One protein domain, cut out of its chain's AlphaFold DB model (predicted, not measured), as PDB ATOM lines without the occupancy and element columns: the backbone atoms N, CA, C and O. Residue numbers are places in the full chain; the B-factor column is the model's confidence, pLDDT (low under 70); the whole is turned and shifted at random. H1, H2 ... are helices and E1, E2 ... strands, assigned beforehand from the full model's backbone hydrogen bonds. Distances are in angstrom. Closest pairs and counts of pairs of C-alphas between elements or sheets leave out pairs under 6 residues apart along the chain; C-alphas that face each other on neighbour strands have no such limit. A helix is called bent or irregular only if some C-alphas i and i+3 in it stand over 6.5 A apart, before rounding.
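AT A GLANCE: This is residues 2 to 35 and 86 to 171 of the 173 residues of the protein "Glutathione reductase" of Flavobacteriaceae bacterium (UniProt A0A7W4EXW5). A small, twisted sheet of four strands forms the middle, with H3 covering E3 and E2 along their length, while H1, H2, H4 and H5 gather away from H3 round other parts of the sheet. H6, the longest helix, lies off the sheet beyond a long link. The printed part has 120 residues, with six named helices and four named strands in the order H1 H2 E1 H3 E2 E3 H4 H5 E4 H6. The sheet runs E1 E3 E2 E4, antiparallel throughout, and the class is mixed, helices and strands. The whole is compact, with a radius of gyration of the C-alphas of 13.9 A and spans of 37 by 33 by 25 A.

HOW THE PARTS SIT: In the sheet, E3, residues 116 to 123, and E2, residues 103 to 108, form a hairpin; N 106 and O 120 are 2.8 A apart, within hydrogen-bond range. Edge strand E1, residues 27 to 30, pairs with E3 at N 29 and O 117, 2.9 A. The other edge strand, E4, residues 143 to 145, pairs with E2 at N 107 and O 144, 2.8 A. The pairing is staggered: E3 pairs with E1 over residues 116 to 119 and with E2 over 119 to 123. From edge to edge the strands' lines turn by 104 degrees. H3, residues 88 to 98, lies over E3 and E2 at a height over the sheet of 9.1 A and runs along the strands; the C-alphas of Gly 96 and Leu 105, its closest pair with E2, are 5.0 A apart. H4, residues 124 to 134, makes two layers with the sheet, a helix on one face of it; it lies over E3, slantwise to the strands, at 50 degrees to E3 on the local plane. E3, H4 with H5, residues 136 to 142, and E4 form a split strand-helix-strand unit, two strands running the same way with E2 between them, and its crossover is right-handed. H4 and H5 only just touch, only at the corner, with 3 pairs of C-alphas within 8 A, the closest being Ser 131 and Leu 139, 6.2 A. H1, residues 2 to 10, touches H4 at a shallow tilt of 18 degrees, the same way, the closest C-alphas being those of Ile 2 and Asp 126, 6.6 A. H1 and H2, residues 13 to 21, form a helical hairpin and only just touch, with 3 pairs of C-alphas within 8 A, the closest being Phe 8 and Asn 16, 6.7 A. H1, H2 and H5 only graze the sheet. H6, residues 157 to 169, is not on the sheet and is close to H5 but not clearly touching, the closest C-alphas being those of Phe 141 and Arg 167, 7.8 A. Every O i to N i+4 pair is within hydrogen-bond range in H1, H3, H4, H5 and H6, and 3 of 5 are in H2.

IN THESE COORDINATES: E3 spans 23.4 A, E2 15.0 A, E1 10.0 A and E4 6.5 A. H6 spans 18.5 A, H4 15.4 A, H3 15.1 A, H1 12.2 A, H2 11.5 A and H5 10.2 A. H2 is irregular: C-alphas 15 and 18 are 7.6 A apart. H1 begins at C-alpha 2 (-8.721, -10.302, -57.611), E3 at C-alpha 116 (-14.049, 0.408, -38.168), and H6 ends at C-alpha 169 (-15.743, -23.234, -34.850).

THE WHOLE: The two C-alphas farthest apart are those of Trp 86 and Glu 133, 38.3 A. Residues 36 to 85 are not printed, and C-alphas 35 and 86 are 9.0 A apart across this cut, which falls in the link from E1 to H3. Of the links that are printed whole, the one from E4 to H6, with 11 residues, is long. The mean pLDDT of the printed part is 95.3, and no printed residue is under 70.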
ATOM      1  N   ILE A   2      -8.539  -8.834 -57.443       94.12
ATOM      2  CA  ILE A   2      -8.721 -10.302 -57.611       94.12
ATOM      3  C   ILE A   2      -7.468 -11.137 -57.285       94.12
ATOM      4  O   ILE A   2      -7.564 -12.108 -56.539       94.12
ATOM      5  N   GLU A   3      -6.290 -10.758 -57.792       95.12
ATOM      6  CA  GLU A   3      -5.045 -11.503 -57.549       95.12
ATOM      7  C   GLU A   3      -4.626 -11.467 -56.078       95.12
ATOM      8  O   GLU A   3      -4.091 -12.449 -55.559       95.12
ATOM      9  N   GLN A   4      -4.897 -10.361 -55.383       95.19
ATOM     10  CA  GLN A   4      -4.626 -10.240 -53.956       95.19
ATOM     11  C   GLN A   4      -5.542 -11.161 -53.145       95.19
ATOM     12  O   GLN A   4      -5.050 -11.896 -52.289       95.19
ATOM     13  N   ILE A   5      -6.840 -11.218 -53.471       97.06
ATOM     14  CA  ILE A   5      -7.780 -12.162 -52.843       97.06
ATOM     15  C   ILE A   5      -7.388 -13.610 -53.149       97.06
ATOM     16  O   ILE A   5      -7.351 -14.435 -52.238       97.06
ATOM     17  N   ARG A   6      -7.044 -13.931 -54.404       96.94
ATOM     18  CA  ARG A   6      -6.578 -15.273 -54.793       96.94
ATOM     19  C   ARG A   6      -5.349 -15.680 -53.982       96.94
ATOM     20  O   ARG A   6      -5.316 -16.773 -53.424       96.94
ATOM     21  N   THR A   7      -4.361 -14.791 -53.881       95.88
ATOM     22  CA  THR A   7      -3.125 -15.029 -53.122       95.88
ATOM     23  C   THR A   7      -3.423 -15.250 -51.641       95.88
ATOM     24  O   THR A   7      -2.911 -16.201 -51.052       95.88
ATOM     25  N   PHE A   8      -4.285 -14.419 -51.050       96.44
ATOM     26  CA  PHE A   8      -4.729 -14.559 -49.665       96.44
ATOM     27  C   PHE A   8      -5.422 -15.906 -49.415       96.44
ATOM     28  O   PHE A   8      -5.062 -16.618 -48.482       96.44
ATOM     29  N   LEU A   9      -6.362 -16.300 -50.281       96.31
ATOM     30  CA  LEU A   9      -7.100 -17.562 -50.159       96.31
ATOM     31  C   LEU A   9      -6.214 -18.804 -50.346       96.31
ATOM     32  O   LEU A   9      -6.466 -19.830 -49.700       96.31
ATOM     33  N   ALA A  10      -5.187 -18.712 -51.195       95.12
ATOM     34  CA  ALA A  10      -4.239 -19.790 -51.468       95.12
ATOM     35  C   ALA A  10      -3.190 -19.980 -50.357       95.12
ATOM     36  O   ALA A  10      -2.813 -21.115 -50.061       95.12
ATOM     37  N   ASN A  11      -2.736 -18.896 -49.721       89.31
ATOM     38  CA  ASN A  11      -1.587 -18.908 -48.813       89.31
ATOM     39  C   ASN A  11      -2.013 -18.776 -47.346       89.31
ATOM     40  O   ASN A  11      -1.746 -17.752 -46.743       89.31
ATOM     41  N   ASN A  12      -2.668 -19.789 -46.769       87.81
ATOM     42  CA  ASN A  12      -3.115 -19.800 -45.362       87.81
ATOM     43  C   ASN A  12      -3.701 -18.446 -44.879       87.81
ATOM     44  O   ASN A  12      -3.012 -17.668 -44.210       87.81
ATOM     45  N   PRO A  13      -4.976 -18.162 -45.197       91.00
ATOM     46  CA  PRO A  13      -5.626 -16.895 -44.879       91.00
ATOM     47  C   PRO A  13      -5.443 -16.422 -43.436       91.00
ATOM     48  O   PRO A  13      -5.240 -15.236 -43.226       91.00
ATOM     49  N   ILE A  14      -5.489 -17.328 -42.449       89.25
ATOM     50  CA  ILE A  14      -5.443 -16.993 -41.015       89.25
ATOM     51  C   ILE A  14      -4.153 -16.248 -40.659       89.25
ATOM     52  O   ILE A  14      -4.196 -15.244 -39.957       89.25
ATOM     53  N   GLU A  15      -3.014 -16.723 -41.160       90.50
ATOM     54  CA  GLU A  15      -1.703 -16.129 -40.873       90.50
ATOM     55  C   GLU A  15      -1.462 -14.832 -41.656       90.50
ATOM     56  O   GLU A  15      -0.572 -14.062 -41.309       90.50
ATOM     57  N   ASN A  16      -2.263 -14.576 -42.696       93.56
ATOM     58  CA  ASN A  16      -2.084 -13.457 -43.617       93.56
ATOM     59  C   ASN A  16      -3.192 -12.400 -43.531       93.56
ATOM     60  O   ASN A  16      -3.250 -11.530 -44.398       93.56
ATOM     61  N   ILE A  17      -4.052 -12.445 -42.504       95.06
ATOM     62  CA  ILE A  17      -5.096 -11.429 -42.275       95.06
ATOM     63  C   ILE A  17      -4.472 -10.034 -42.157       95.06
ATOM     64  O   ILE A  17      -4.875  -9.138 -42.889       95.06
ATOM     65  N   GLU A  18      -3.460  -9.873 -41.300       94.38
ATOM     66  CA  GLU A  18      -2.797  -8.579 -41.074       94.38
ATOM     67  C   GLU A  18      -2.150  -8.044 -42.357       94.38
ATOM     68  O   GLU A  18      -2.382  -6.910 -42.753       94.38
ATOM     69  N   THR A  19      -1.425  -8.897 -43.085       94.75
ATOM     70  CA  THR A  19      -0.838  -8.527 -44.381       94.75
ATOM     71  C   THR A  19      -1.905  -8.136 -45.405       94.75
ATOM     72  O   THR A  19      -1.670  -7.279 -46.253       94.75
ATOM     73  N   PHE A  20      -3.073  -8.784 -45.371       96.38
ATOM     74  CA  PHE A  20      -4.173  -8.439 -46.262       96.38
ATOM     75  C   PHE A  20      -4.805  -7.098 -45.877       96.38
ATOM     76  O   PHE A  20      -5.154  -6.346 -46.780       96.38
ATOM     77  N   PHE A  21      -4.892  -6.766 -44.581       96.25
ATOM     78  CA  PHE A  21      -5.372  -5.464 -44.100       96.25
ATOM     79  C   PHE A  21      -4.560  -4.273 -44.626       96.25
ATOM     80  O   PHE A  21      -5.131  -3.206 -44.839       96.25
ATOM     81  N   ASP A  22      -3.270  -4.470 -44.906       94.81
ATOM     82  CA  ASP A  22      -2.389  -3.446 -45.485       94.81
ATOM     83  C   ASP A  22      -2.617  -3.215 -46.993       94.81
ATOM     84  O   ASP A  22      -1.917  -2.417 -47.623       94.81
ATOM     85  N   ASN A  23      -3.562  -3.928 -47.615       95.12
ATOM     86  CA  ASN A  23      -3.851  -3.752 -49.029       95.12
ATOM     87  C   ASN A  23      -4.508  -2.391 -49.306       95.12
ATOM     88  O   ASN A  23      -5.529  -2.054 -48.713       95.12
ATOM     89  N   GLU A  24      -3.962  -1.647 -50.273       93.75
ATOM     90  CA  GLU A  24      -4.449  -0.310 -50.646       93.75
ATOM     91  C   GLU A  24      -5.903  -0.291 -51.134       93.75
ATOM     92  O   GLU A  24      -6.558   0.739 -51.043       93.75
ATOM     93  N   ASN A  25      -6.407  -1.428 -51.618       94.00
ATOM     94  CA  ASN A  25      -7.762  -1.553 -52.134       94.00
ATOM     95  C   ASN A  25      -8.789  -1.969 -51.057       94.00
ATOM     96  O   ASN A  25      -9.931  -2.313 -51.381       94.00
ATOM     97  N   ILE A  26      -8.398  -2.016 -49.775       97.38
ATOM     98  CA  ILE A  26      -9.361  -2.166 -48.681       97.38
ATOM     99  C   ILE A  26     -10.014  -0.823 -48.388       97.38
ATOM    100  O   ILE A  26      -9.361   0.165 -48.063       97.38
ATOM    101  N   ILE A  27     -11.342  -0.841 -48.407       98.25
ATOM    102  CA  ILE A  27     -12.178   0.270 -47.986       98.25
ATOM    103  C   ILE A  27     -12.419   0.136 -46.484       98.25
ATOM    104  O   ILE A  27     -13.118  -0.777 -46.037       98.25
ATOM    105  N   TRP A  28     -11.850   1.044 -45.703       98.12
ATOM    106  CA  TRP A  28     -12.112   1.142 -44.270       98.12
ATOM    107  C   TRP A  28     -13.267   2.106 -44.024       98.12
ATOM    108  O   TRP A  28     -13.234   3.242 -44.483       98.12
ATOM    109  N   VAL A  29     -14.284   1.649 -43.297       98.12
ATOM    110  CA  VAL A  29     -15.455   2.459 -42.947       98.12
ATOM    111  C   VAL A  29     -15.559   2.526 -41.436       98.12
ATOM    112  O   VAL A  29     -15.695   1.488 -40.785       98.12
ATOM    113  N   ASP A  30     -15.495   3.730 -40.877       96.69
ATOM    114  CA  ASP A  30     -15.779   3.961 -39.462       96.69
ATOM    115  C   ASP A  30     -17.291   4.065 -39.223       96.69
ATOM    116  O   ASP A  30     -18.061   4.456 -40.103       96.69
ATOM    117  N   TRP A  31     -17.754   3.762 -38.011       92.31
ATOM    118  CA  TRP A  31     -19.171   3.933 -37.679       92.31
ATOM    119  C   TRP A  31     -19.654   5.391 -37.787       92.31
ATOM    120  O   TRP A  31     -20.859   5.627 -37.905       92.31
ATOM    121  N   ARG A  32     -18.732   6.366 -37.745       91.62
ATOM    122  CA  ARG A  32     -19.011   7.805 -37.895       91.62
ATOM    123  C   ARG A  32     -18.900   8.326 -39.330       91.62
ATOM    124  O   ARG A  32     -19.031   9.533 -39.520       91.62
ATOM    125  N   GLU A  33     -18.640   7.460 -40.304       94.19
ATOM    126  CA  GLU A  33     -18.412   7.869 -41.691       94.19
ATOM    127  C   GLU A  33     -19.671   8.473 -42.333       94.19
ATOM    128  O   GLU A  33     -20.783   7.955 -42.150       94.19
ATOM    129  N   TYR A  34     -19.498   9.540 -43.120       93.12
ATOM    130  CA  TYR A  34     -20.581  10.129 -43.906       93.12
ATOM    131  C   TYR A  34     -20.913   9.271 -45.133       93.12
ATOM    132  O   TYR A  34     -20.099   8.489 -45.621       93.12
ATOM    133  N   ASP A  35     -22.132   9.413 -45.649       94.44
ATOM    134  CA  ASP A  35     -22.601   8.596 -46.771       94.44
ATOM    135  C   ASP A  35     -21.817   8.878 -48.050       94.44
ATOM    136  O   ASP A  35     -21.405   7.951 -48.743       94.44
ATOM    137  N   TRP A  86     -28.176   7.971 -38.205       81.62
ATOM    138  CA  TRP A  86     -27.102   7.471 -39.047       81.62
ATOM    139  C   TRP A  86     -27.004   5.949 -38.886       81.62
ATOM    140  O   TRP A  86     -26.685   5.467 -37.805       81.62
ATOM    141  N   ASP A  87     -27.236   5.208 -39.971       90.94
ATOM    142  CA  ASP A  87     -27.051   3.754 -40.031       90.94
ATOM    143  C   ASP A  87     -26.099   3.347 -41.169       90.94
ATOM    144  O   ASP A  87     -26.457   3.395 -42.346       90.94
ATOM    145  N   ARG A  88     -24.877   2.926 -40.830       94.00
ATOM    146  CA  ARG A  88     -23.884   2.556 -41.851       94.00
ATOM    147  C   ARG A  88     -24.281   1.277 -42.595       94.00
ATOM    148  O   ARG A  88     -23.900   1.118 -43.755       94.00
ATOM    149  N   ASP A  89     -25.084   0.398 -41.989       95.38
ATOM    150  CA  ASP A  89     -25.591  -0.788 -42.681       95.38
ATOM    151  C   ASP A  89     -26.510  -0.377 -43.829       95.38
ATOM    152  O   ASP A  89     -26.342  -0.869 -44.943       95.38
ATOM    153  N   THR A  90     -27.445   0.546 -43.587       94.69
ATOM    154  CA  THR A  90     -28.337   1.095 -44.621       94.69
ATOM    155  C   THR A  90     -27.547   1.687 -45.790       94.69
ATOM    156  O   THR A  90     -27.858   1.397 -46.951       94.69
ATOM    157  N   THR A  91     -26.497   2.457 -45.507       95.75
ATOM    158  CA  THR A  91     -25.624   3.057 -46.529       95.75
ATOM    159  C   THR A  91     -24.906   1.993 -47.354       95.75
ATOM    160  O   THR A  91     -25.054   1.951 -48.577       95.75
ATOM    161  N   LEU A  92     -24.197   1.069 -46.699       97.62
ATOM    162  CA  LEU A  92     -23.452  -0.005 -47.360       97.62
ATOM    163  C   LEU A  92     -24.366  -0.932 -48.169       97.62
ATOM    164  O   LEU A  92     -24.018  -1.324 -49.281       97.62
ATOM    165  N   LYS A  93     -25.559  -1.254 -47.655       97.25
ATOM    166  CA  LYS A  93     -26.578  -2.038 -48.372       97.25
ATOM    167  C   LYS A  93     -27.089  -1.308 -49.603       97.25
ATOM    168  O   LYS A  93     -27.212  -1.919 -50.662       97.25
ATOM    169  N   SER A  94     -27.362  -0.009 -49.476       96.44
ATOM    170  CA  SER A  94     -27.831   0.817 -50.589       96.44
ATOM    171  C   SER A  94     -26.793   0.863 -51.708       96.44
ATOM    172  O   SER A  94     -27.142   0.625 -52.861       96.44
ATOM    173  N   ILE A  95     -25.518   1.082 -51.372       97.56
ATOM    174  CA  ILE A  95     -24.416   1.095 -52.343       97.56
ATOM    175  C   ILE A  95     -24.189  -0.299 -52.937       97.56
ATOM    176  O   ILE A  95     -24.124  -0.437 -54.156       97.56
ATOM    177  N   GLY A  96     -24.135  -1.342 -52.103       97.50
ATOM    178  CA  GLY A  96     -23.945  -2.726 -52.542       97.50
ATOM    179  C   GLY A  96     -25.014  -3.176 -53.536       97.50
ATOM    180  O   GLY A  96     -24.685  -3.730 -54.580       97.50
ATOM    181  N   LYS A  97     -26.285  -2.852 -53.267       97.19
ATOM    182  CA  LYS A  97     -27.406  -3.067 -54.195       97.19
ATOM    183  C   LYS A  97     -27.303  -2.195 -55.449       97.19
ATOM    184  O   LYS A  97     -27.709  -2.602 -56.534       97.19
ATOM    185  N   PHE A  98     -26.777  -0.980 -55.325       97.62
ATOM    186  CA  PHE A  98     -26.636  -0.068 -56.455       97.62
ATOM    187  C   PHE A  98     -25.598  -0.533 -57.483       97.62
ATOM    188  O   PHE A  98     -25.745  -0.204 -58.655       97.62
ATOM    189  N   ILE A  99     -24.600  -1.320 -57.085       97.50
ATOM    190  CA  ILE A  99     -23.549  -1.827 -57.986       97.50
ATOM    191  C   ILE A  99     -23.689  -3.322 -58.321       97.50
ATOM    192  O   ILE A  99     -22.821  -3.878 -58.998       97.50
ATOM    193  N   ASP A 100     -24.755  -3.977 -57.843       96.88
ATOM    194  CA  ASP A 100     -24.901  -5.442 -57.838       96.88
ATOM    195  C   ASP A 100     -24.935  -6.101 -59.225       96.88
ATOM    196  O   ASP A 100     -24.658  -7.298 -59.357       96.88
ATOM    197  N   ASP A 101     -25.213  -5.324 -60.270       95.94
ATOM    198  CA  ASP A 101     -25.269  -5.775 -61.654       95.94
ATOM    199  C   ASP A 101     -23.884  -6.160 -62.187       95.94
ATOM    200  O   ASP A 101     -23.763  -7.082 -62.997       95.94
ATOM    201  N   LYS A 102     -22.824  -5.521 -61.679       97.88
ATOM    202  CA  LYS A 102     -21.438  -5.771 -62.108       97.88
ATOM    203  C   LYS A 102     -20.490  -6.142 -60.979       97.88
ATOM    204  O   LYS A 102     -19.503  -6.831 -61.237       97.88
ATOM    205  N   TYR A 103     -20.776  -5.727 -59.752       98.38
ATOM    206  CA  TYR A 103     -19.859  -5.830 -58.626       98.38
ATOM    207  C   TYR A 103     -20.547  -6.363 -57.373       98.38
ATOM    208  O   TYR A 103     -21.762  -6.317 -57.223       98.38
ATOM    209  N   LYS A 104     -19.737  -6.833 -56.429       98.00
ATOM    210  CA  LYS A 104     -20.128  -7.132 -55.057       98.00
ATOM    211  C   LYS A 104     -19.316  -6.253 -54.128       98.00
ATOM    212  O   LYS A 104     -18.091  -6.358 -54.106       98.00
ATOM    213  N   LEU A 105     -20.002  -5.435 -53.337       98.56
ATOM    214  CA  LEU A 105     -19.418  -4.890 -52.120       98.56
ATOM    215  C   LEU A 105     -19.390  -6.015 -51.084       98.56
ATOM    216  O   LEU A 105     -20.433  -6.575 -50.744       98.56
ATOM    217  N   CYS A 106     -18.204  -6.371 -50.611       98.38
ATOM    218  CA  CYS A 106     -18.000  -7.491 -49.707       98.38
ATOM    219  C   CYS A 106     -17.364  -7.016 -48.406       98.38
ATOM    220  O   CYS A 106     -16.284  -6.435 -48.412       98.38
ATOM    221  N   TRP A 107     -17.996  -7.342 -47.283       98.44
ATOM    222  CA  TRP A 107     -17.394  -7.215 -45.965       98.44
ATOM    223  C   TRP A 107     -16.278  -8.244 -45.797       98.44
ATOM    224  O   TRP A 107     -16.524  -9.455 -45.875       98.44
ATOM    225  N   PHE A 108     -15.060  -7.775 -45.539       97.94
ATOM    226  CA  PHE A 108     -13.961  -8.629 -45.121       97.94
ATOM    227  C   PHE A 108     -14.111  -8.928 -43.623       97.94
ATOM    228  O   PHE A 108     -13.758  -8.144 -42.745       97.94
ATOM    229  N   LYS A 109     -14.699 -10.095 -43.339       96.69
ATOM    230  CA  LYS A 109     -15.189 -10.487 -42.011       96.69
ATOM    231  C   LYS A 109     -14.136 -10.618 -40.902       96.69
ATOM    232  O   LYS A 109     -14.555 -10.665 -39.746       96.69
ATOM    233  N   PRO A 110     -12.816 -10.694 -41.157       96.44
ATOM    234  CA  PRO A 110     -11.835 -10.543 -40.088       96.44
ATOM    235  C   PRO A 110     -11.930  -9.229 -39.304       96.44
ATOM    236  O   PRO A 110     -11.534  -9.226 -38.147       96.44
ATOM    237  N   SER A 111     -12.518  -8.157 -39.853       97.12
ATOM    238  CA  SER A 111     -12.744  -6.916 -39.092       97.12
ATOM    239  C   SER A 111     -13.951  -6.962 -38.139       97.12
ATOM    240  O   SER A 111     -14.297  -5.944 -37.544       97.12
ATOM    241  N   LEU A 112     -14.655  -8.096 -38.030       96.50
ATOM    242  CA  LEU A 112     -15.844  -8.247 -37.184       96.50
ATOM    243  C   LEU A 112     -15.592  -7.808 -35.737       96.50
ATOM    244  O   LEU A 112     -14.678  -8.294 -35.080       96.50
ATOM    245  N   GLY A 113     -16.484  -6.952 -35.230       91.88
ATOM    246  CA  GLY A 113     -16.462  -6.465 -33.851       91.88
ATOM    247  C   GLY A 113     -15.629  -5.200 -33.631       91.88
ATOM    248  O   GLY A 113     -15.565  -4.734 -32.498       91.88
ATOM    249  N   GLY A 114     -15.010  -4.648 -34.680       92.69
ATOM    250  CA  GLY A 114     -14.350  -3.343 -34.631       92.69
ATOM    251  C   GLY A 114     -15.310  -2.166 -34.840       92.69
ATOM    252  O   GLY A 114     -16.351  -2.308 -35.478       92.69
ATOM    253  N   ASP A 115     -14.906  -0.989 -34.351       92.69
ATOM    254  CA  ASP A 115     -15.565   0.304 -34.625       92.69
ATOM    255  C   ASP A 115     -15.375   0.761 -36.086       92.69
ATOM    256  O   ASP A 115     -16.147   1.572 -36.601       92.69
ATOM    257  N   THR A 116     -14.357   0.212 -36.752       96.56
ATOM    258  CA  THR A 116     -14.049   0.408 -38.168       96.56
ATOM    259  C   THR A 116     -14.046  -0.958 -38.852       96.56
ATOM    260  O   THR A 116     -13.349  -1.877 -38.414       96.56
ATOM    261  N   LEU A 117     -14.827  -1.110 -39.920       98.00
ATOM    262  CA  LEU A 117     -14.954  -2.362 -40.668       98.00
ATOM    263  C   LEU A 117     -14.291  -2.248 -42.045       98.00
ATOM    264  O   LEU A 117     -14.296  -1.184 -42.660       98.00
ATOM    265  N   SER A 118     -13.730  -3.355 -42.531       98.25
ATOM    266  CA  SER A 118     -13.018  -3.421 -43.812       98.25
ATOM    267  C   SER A 118     -13.875  -4.043 -44.908       98.25
ATOM    268  O   SER A 118     -14.453  -5.116 -44.716       98.25
ATOM    269  N   PHE A 119     -13.887  -3.437 -46.086       98.56
ATOM    270  CA  PHE A 119     -14.639  -3.885 -47.252       98.56
ATOM    271  C   PHE A 119     -13.749  -3.965 -48.486       98.56
ATOM    272  O   PHE A 119     -12.691  -3.349 -48.557       98.56
ATOM    273  N   VAL A 120     -14.200  -4.733 -49.470       98.50
ATOM    274  CA  VAL A 120     -13.585  -4.825 -50.796       98.50
ATOM    275  C   VAL A 120     -14.670  -4.839 -51.862       98.50
ATOM    276  O   VAL A 120     -15.770  -5.352 -51.631       98.50
ATOM    277  N   VAL A 121     -14.354  -4.328 -53.048       98.50
ATOM    278  CA  VAL A 121     -15.207  -4.469 -54.231       98.50
ATOM    279  C   VAL A 121     -14.670  -5.606 -55.099       98.50
ATOM    280  O   VAL A 121     -13.485  -5.667 -55.420       98.50
ATOM    281  N   ILE A 122     -15.543  -6.542 -55.471       98.25
ATOM    282  CA  ILE A 122     -15.196  -7.700 -56.303       98.25
ATOM    283  C   ILE A 122     -16.119  -7.715 -57.517       98.25
ATOM    284  O   ILE A 122     -17.335  -7.713 -57.359       98.25
ATOM    285  N   GLY A 123     -15.574  -7.758 -58.734       98.25
ATOM    286  CA  GLY A 123     -16.392  -7.939 -59.937       98.25
ATOM    287  C   GLY A 123     -17.169  -9.259 -59.893       98.25
ATOM    288  O   GLY A 123     -16.647 -10.272 -59.431       98.25
ATOM    289  N   ASN A 124     -18.406  -9.278 -60.391       98.06
ATOM    290  CA  ASN A 124     -19.256 -10.472 -60.378       98.06
ATOM    291  C   ASN A 124     -18.583 -11.667 -61.078       98.06
ATOM    292  O   ASN A 124     -18.597 -12.773 -60.550       98.06
ATOM    293  N   GLU A 125     -17.920 -11.446 -62.218       97.81
ATOM    294  CA  GLU A 125     -17.165 -12.504 -62.905       97.81
ATOM    295  C   GLU A 125     -15.983 -13.026 -62.078       97.81
ATOM    296  O   GLU A 125     -15.668 -14.214 -62.114       97.81
ATOM    297  N   ASP A 126     -15.314 -12.145 -61.337       98.06
ATOM    298  CA  ASP A 126     -14.165 -12.507 -60.512       98.06
ATOM    299  C   ASP A 126     -14.597 -13.260 -59.254       98.06
ATOM    300  O   ASP A 126     -13.927 -14.210 -58.853       98.06
ATOM    301  N   TRP A 127     -15.755 -12.911 -58.690       98.12
ATOM    302  CA  TRP A 127     -16.401 -13.691 -57.638       98.12
ATOM    303  C   TRP A 127     -16.663 -15.132 -58.090       98.12
ATOM    304  O   TRP A 127     -16.291 -16.065 -57.381       98.12
ATOM    305  N   GLU A 128     -17.242 -15.331 -59.278       98.06
ATOM    306  CA  GLU A 128     -17.503 -16.677 -59.809       98.06
ATOM    307  C   GLU A 128     -16.207 -17.471 -60.025       98.06
ATOM    308  O   GLU A 128     -16.135 -18.648 -59.667       98.06
ATOM    309  N   LYS A 129     -15.148 -16.827 -60.537       98.31
ATOM    310  CA  LYS A 129     -13.825 -17.462 -60.688       98.31
ATOM    311  C   LYS A 129     -13.252 -17.891 -59.337       98.31
ATOM    312  O   LYS A 129     -12.835 -19.037 -59.196       98.31
ATOM    313  N   LEU A 130     -13.252 -16.998 -58.345       98.38
ATOM    314  CA  LEU A 130     -12.748 -17.286 -56.998       98.38
ATOM    315  C   LEU A 130     -13.578 -18.379 -56.306       98.38
ATOM    316  O   LEU A 130     -13.017 -19.250 -55.646       98.38
ATOM    317  N   SER A 131     -14.900 -18.360 -56.482       97.81
ATOM    318  CA  SER A 131     -15.818 -19.365 -55.939       97.81
ATOM    319  C   SER A 131     -15.566 -20.746 -56.553       97.81
ATOM    320  O   SER A 131     -15.499 -21.740 -55.831       97.81
ATOM    321  N   ALA A 132     -15.346 -20.815 -57.870       98.00
ATOM    322  CA  ALA A 132     -14.994 -22.057 -58.556       98.00
ATOM    323  C   ALA A 132     -13.603 -22.588 -58.157       98.00
ATOM    324  O   ALA A 132     -13.403 -23.800 -58.117       98.00
ATOM    325  N   GLU A 133     -12.650 -21.695 -57.869       97.88
ATOM    326  CA  GLU A 133     -11.268 -22.046 -57.520       97.88
ATOM    327  C   GLU A 133     -11.117 -22.508 -56.059       97.88
ATOM    328  O   GLU A 133     -10.474 -23.523 -55.800       97.88
ATOM    329  N   PHE A 134     -11.726 -21.798 -55.103       96.69
ATOM    330  CA  PHE A 134     -11.531 -22.029 -53.662       96.69
ATOM    331  C   PHE A 134     -12.749 -22.608 -52.940       96.69
ATOM    332  O   PHE A 134     -12.653 -22.957 -51.761       96.69
ATOM    333  N   GLY A 135     -13.885 -22.713 -53.627       97.12
ATOM    334  CA  GLY A 135     -15.163 -23.079 -53.039       97.12
ATOM    335  C   GLY A 135     -15.888 -21.877 -52.433       97.12
ATOM    336  O   GLY A 135     -15.308 -21.034 -51.742       97.12
ATOM    337  N   GLU A 136     -17.199 -21.833 -52.657       95.31
ATOM    338  CA  GLU A 136     -18.056 -20.738 -52.203       95.31
ATOM    339  C   GLU A 136     -18.047 -20.578 -50.675       95.31
ATOM    340  O   GLU A 136     -18.064 -19.456 -50.174       95.31
ATOM    341  N   GLU A 137     -17.978 -21.683 -49.927       95.12
ATOM    342  CA  GLU A 137     -17.946 -21.675 -48.461       95.12
ATOM    343  C   GLU A 137     -16.719 -20.930 -47.925       95.12
ATOM    344  O   GLU A 137     -16.858 -20.013 -47.114       95.12
ATOM    345  N   LYS A 138     -15.522 -21.257 -48.431       95.69
ATOM    346  CA  LYS A 138     -14.275 -20.601 -48.019       95.69
ATOM    347  C   LYS A 138     -14.254 -19.134 -48.440       95.69
ATOM    348  O   LYS A 138     -13.876 -18.279 -47.639       95.69
ATOM    349  N   LEU A 139     -14.700 -18.820 -49.657       97.38
ATOM    350  CA  LEU A 139     -14.790 -17.437 -50.125       97.38
ATOM    351  C   LEU A 139     -15.742 -16.618 -49.241       97.38
ATOM    352  O   LEU A 139     -15.340 -15.586 -48.702       97.38
ATOM    353  N   LYS A 140     -16.964 -17.118 -49.005       96.12
ATOM    354  CA  LYS A 140     -17.966 -16.476 -48.141       96.12
ATOM    355  C   LYS A 140     -17.559 -16.430 -46.677       96.12
ATOM    356  O   LYS A 140     -18.067 -15.576 -45.950       96.12
ATOM    357  N   PHE A 141     -16.680 -17.314 -46.209       96.12
ATOM    358  CA  PHE A 141     -16.149 -17.253 -44.849       96.12
ATOM    359  C   PHE A 141     -15.335 -15.971 -44.628       96.12
ATOM    360  O   PHE A 141     -15.490 -15.327 -43.589       96.12
ATOM    361  N   TYR A 142     -14.525 -15.551 -45.601       97.56
ATOM    362  CA  TYR A 142     -13.718 -14.330 -45.496       97.56
ATOM    363  C   TYR A 142     -14.427 -13.091 -46.033       97.56
ATOM    364  O   TYR A 142     -14.402 -12.053 -45.378       97.56
ATOM    365  N   PHE A 143     -15.105 -13.212 -47.170       97.69
ATOM    366  CA  PHE A 143     -15.709 -12.102 -47.896       97.69
ATOM    367  C   PHE A 143     -17.219 -12.301 -47.973       97.69
ATOM    368  O   PHE A 143     -17.711 -13.161 -48.697       97.69
ATOM    369  N   SER A 144     -17.974 -11.525 -47.199       96.81
ATOM    370  CA  SER A 144     -19.435 -11.598 -47.183       96.81
ATOM    371  C   SER A 144     -20.018 -10.512 -48.076       96.81
ATOM    372  O   SER A 144     -19.874  -9.346 -47.714       96.81
ATOM    373  N   PRO A 145     -20.709 -10.839 -49.183       97.62
ATOM    374  CA  PRO A 145     -21.453  -9.834 -49.929       97.62
ATOM    375  C   PRO A 145     -22.407  -9.082 -49.000       97.62
ATOM    376  O   PRO A 145     -23.082  -9.701 -48.170       97.62
ATOM    377  N   VAL A 146     -22.436  -7.760 -49.123       97.62
ATOM    378  CA  VAL A 146     -23.366  -6.909 -48.387       97.62
ATOM    379  C   VAL A 146     -24.733  -7.032 -49.047       97.62
ATOM    380  O   VAL A 146     -24.913  -6.658 -50.204       97.62
ATOM    381  N   THR A 147     -25.697  -7.584 -48.314       94.00
ATOM    382  CA  THR A 147     -27.088  -7.727 -48.758       94.00
ATOM    383  C   THR A 147     -28.041  -7.159 -47.711       94.00
ATOM    384  O   THR A 147     -27.625  -6.851 -46.591       94.00
ATOM    385  N   GLU A 148     -29.325  -7.038 -48.052       87.88
ATOM    386  CA  GLU A 148     -30.361  -6.517 -47.146       87.88
ATOM    387  C   GLU A 148     -30.421  -7.287 -45.809       87.88
ATOM    388  O   GLU A 148     -30.662  -6.683 -44.762       87.88
ATOM    389  N   GLU A 149     -30.067  -8.576 -45.825       87.38
ATOM    390  CA  GLU A 149     -30.123  -9.497 -44.681       87.38
ATOM    391  C   GLU A 149     -28.926  -9.393 -43.720       87.38
ATOM    392  O   GLU A 149     -28.970  -9.900 -42.598       87.38
ATOM    393  N   ASN A 150     -27.817  -8.779 -44.140       87.62
ATOM    394  CA  ASN A 150     -26.603  -8.727 -43.326       87.62
ATOM    395  C   ASN A 150     -26.690  -7.595 -42.297       87.62
ATOM    396  O   ASN A 150     -27.006  -6.465 -42.651       87.62
ATOM    397  N   ALA A 151     -26.347  -7.870 -41.042       93.56
ATOM    398  CA  ALA A 151     -26.016  -6.830 -40.070       93.56
ATOM    399  C   ALA A 151     -24.490  -6.739 -39.930       93.56
ATOM    400  O   ALA A 151     -23.824  -7.779 -39.883       93.56
ATOM    401  N   MET A 152     -23.945  -5.521 -39.902       95.81
ATOM    402  CA  MET A 152     -22.502  -5.262 -39.798       95.81
ATOM    403  C   MET A 152     -22.211  -4.371 -38.587       95.81
ATOM    404  O   MET A 152     -21.699  -4.866 -37.586       95.81
ATOM    405  N   PHE A 153     -22.606  -3.099 -38.628       95.31
ATOM    406  CA  PHE A 153     -22.492  -2.159 -37.508       95.31
ATOM    407  C   PHE A 153     -23.642  -2.296 -36.508       95.31
ATOM    408  O   PHE A 153     -23.458  -2.054 -35.319       95.31
ATOM    409  N   ASN A 154     -24.816  -2.748 -36.954       93.75
ATOM    410  CA  ASN A 154     -25.993  -2.905 -36.090       93.75
ATOM    411  C   ASN A 154     -26.001  -4.210 -35.276       93.75
ATOM    412  O   ASN A 154     -27.046  -4.636 -34.779       93.75
ATOM    413  N   LEU A 155     -24.852  -4.875 -35.151       94.81
ATOM    414  CA  LEU A 155     -24.708  -6.063 -34.319       94.81
ATOM    415  C   LEU A 155     -24.575  -5.659 -32.848       94.81
ATOM    416  O   LEU A 155     -23.731  -4.844 -32.480       94.81
ATOM    417  N   SER A 156     -25.374  -6.276 -31.978       94.75
ATOM    418  CA  SER A 156     -25.169  -6.159 -30.537       94.75
ATOM    419  C   SER A 156     -23.876  -6.859 -30.115       94.75
ATOM    420  O   SER A 156     -23.390  -7.768 -30.787       94.75
ATOM    421  N   MET A 157     -23.347  -6.493 -28.947       94.06
ATOM    422  CA  MET A 157     -22.148  -7.126 -28.393       94.06
ATOM    423  C   MET A 157     -22.293  -8.657 -28.270       94.06
ATOM    424  O   MET A 157     -21.386  -9.394 -28.651       94.06
ATOM    425  N   ASP A 158     -23.460  -9.148 -27.835       97.06
ATOM    426  CA  ASP A 158     -23.739 -10.590 -27.745       97.06
ATOM    427  C   ASP A 158     -23.756 -11.264 -29.126       97.06
ATOM    428  O   ASP A 158     -23.273 -12.389 -29.283       97.06
ATOM    429  N   GLN A 159     -24.294 -10.582 -30.145       96.19
ATOM    430  CA  GLN A 159     -24.283 -11.079 -31.522       96.19
ATOM    431  C   GLN A 159     -22.862 -11.116 -32.084       96.19
ATOM    432  O   GLN A 159     -22.494 -12.109 -32.709       96.19
ATOM    433  N   VAL A 160     -22.053 -10.083 -31.826       95.81
ATOM    434  CA  VAL A 160     -20.636 -10.045 -32.212       95.81
ATOM    435  C   VAL A 160     -19.890 -11.230 -31.604       95.81
ATOM    436  O   VAL A 160     -19.289 -12.001 -32.349       95.81
ATOM    437  N   PHE A 161     -19.981 -11.442 -30.286       95.50
ATOM    438  CA  PHE A 161     -19.320 -12.578 -29.632       95.50
ATOM    439  C   PHE A 161     -19.795 -13.923 -30.185       95.50
ATOM    440  O   PHE A 161     -18.976 -14.781 -30.508       95.50
ATOM    441  N   SER A 162     -21.106 -14.085 -30.383       96.38
ATOM    442  CA  SER A 162     -21.672 -15.310 -30.959       96.38
ATOM    443  C   SER A 162     -21.141 -15.585 -32.370       96.38
ATOM    444  O   SER A 162     -20.842 -16.729 -32.716       96.38
ATOM    445  N   LEU A 163     -21.009 -14.543 -33.197       95.56
ATOM    446  CA  LEU A 163     -20.472 -14.653 -34.551       95.56
ATOM    447  C   LEU A 163     -18.967 -14.942 -34.550       95.56
ATOM    448  O   LEU A 163     -18.527 -15.741 -35.373       95.56
ATOM    449  N   ILE A 164     -18.192 -14.351 -33.636       94.94
ATOM    450  CA  ILE A 164     -16.762 -14.658 -33.468       94.94
ATOM    451  C   ILE A 164     -16.586 -16.135 -33.103       94.94
ATOM    452  O   ILE A 164     -15.885 -16.854 -33.814       94.94
ATOM    453  N   GLU A 165     -17.300 -16.630 -32.088       95.12
ATOM    454  CA  GLU A 165     -17.238 -18.046 -31.707       95.12
ATOM    455  C   GLU A 165     -17.651 -18.981 -32.853       95.12
ATOM    456  O   GLU A 165     -17.064 -20.048 -33.046       95.12
ATOM    457  N   LEU A 166     -18.692 -18.615 -33.609       93.81
ATOM    458  CA  LEU A 166     -19.151 -19.404 -34.749       93.81
ATOM    459  C   LEU A 166     -18.093 -19.445 -35.858       93.81
ATOM    460  O   LEU A 166     -17.898 -20.493 -36.475       93.81
ATOM    461  N   ARG A 167     -17.401 -18.327 -36.106       92.81
ATOM    462  CA  ARG A 167     -16.303 -18.251 -37.079       92.81
ATOM    463  C   ARG A 167     -15.118 -19.109 -36.661       92.81
ATOM    464  O   ARG A 167     -14.572 -19.803 -37.510       92.81
ATOM    465  N   GLU A 168     -14.753 -19.105 -35.384       91.25
ATOM    466  CA  GLU A 168     -13.681 -19.962 -34.865       91.25
ATOM    467  C   GLU A 168     -14.021 -21.451 -35.020       91.25
ATOM    468  O   GLU A 168     -13.181 -22.234 -35.458       91.25
ATOM    469  N   LYS A 169     -15.269 -21.842 -34.727       92.06
ATOM    470  CA  LYS A 169     -15.743 -23.234 -34.850       92.06
ATOM    471  C   LYS A 169     -15.832 -23.719 -36.299       92.06
ATOM    472  O   LYS A 169     -15.588 -24.895 -36.551       92.06
ATOM    473  N   ASN A 170     -16.189 -22.832 -37.228       89.62
ATOM    474  CA  ASN A 170     -16.409 -23.150 -38.643       89.62
ATOM    475  C   ASN A 170     -15.242 -22.713 -39.542       89.62
ATOM    476  O   ASN A 170     -15.448 -22.459 -40.728       89.62
ATOM    477  N   ASN A 171     -14.038 -22.551 -38.989       86.12
ATOM    478  CA  ASN A 171     -12.886 -22.113 -39.766       86.12
ATOM    479  C   ASN A 171     -12.540 -23.157 -40.850       86.12
ATOM    480  O   ASN A 171     -12.308 -24.317 -40.509       86.12
TER     481      ASN A 171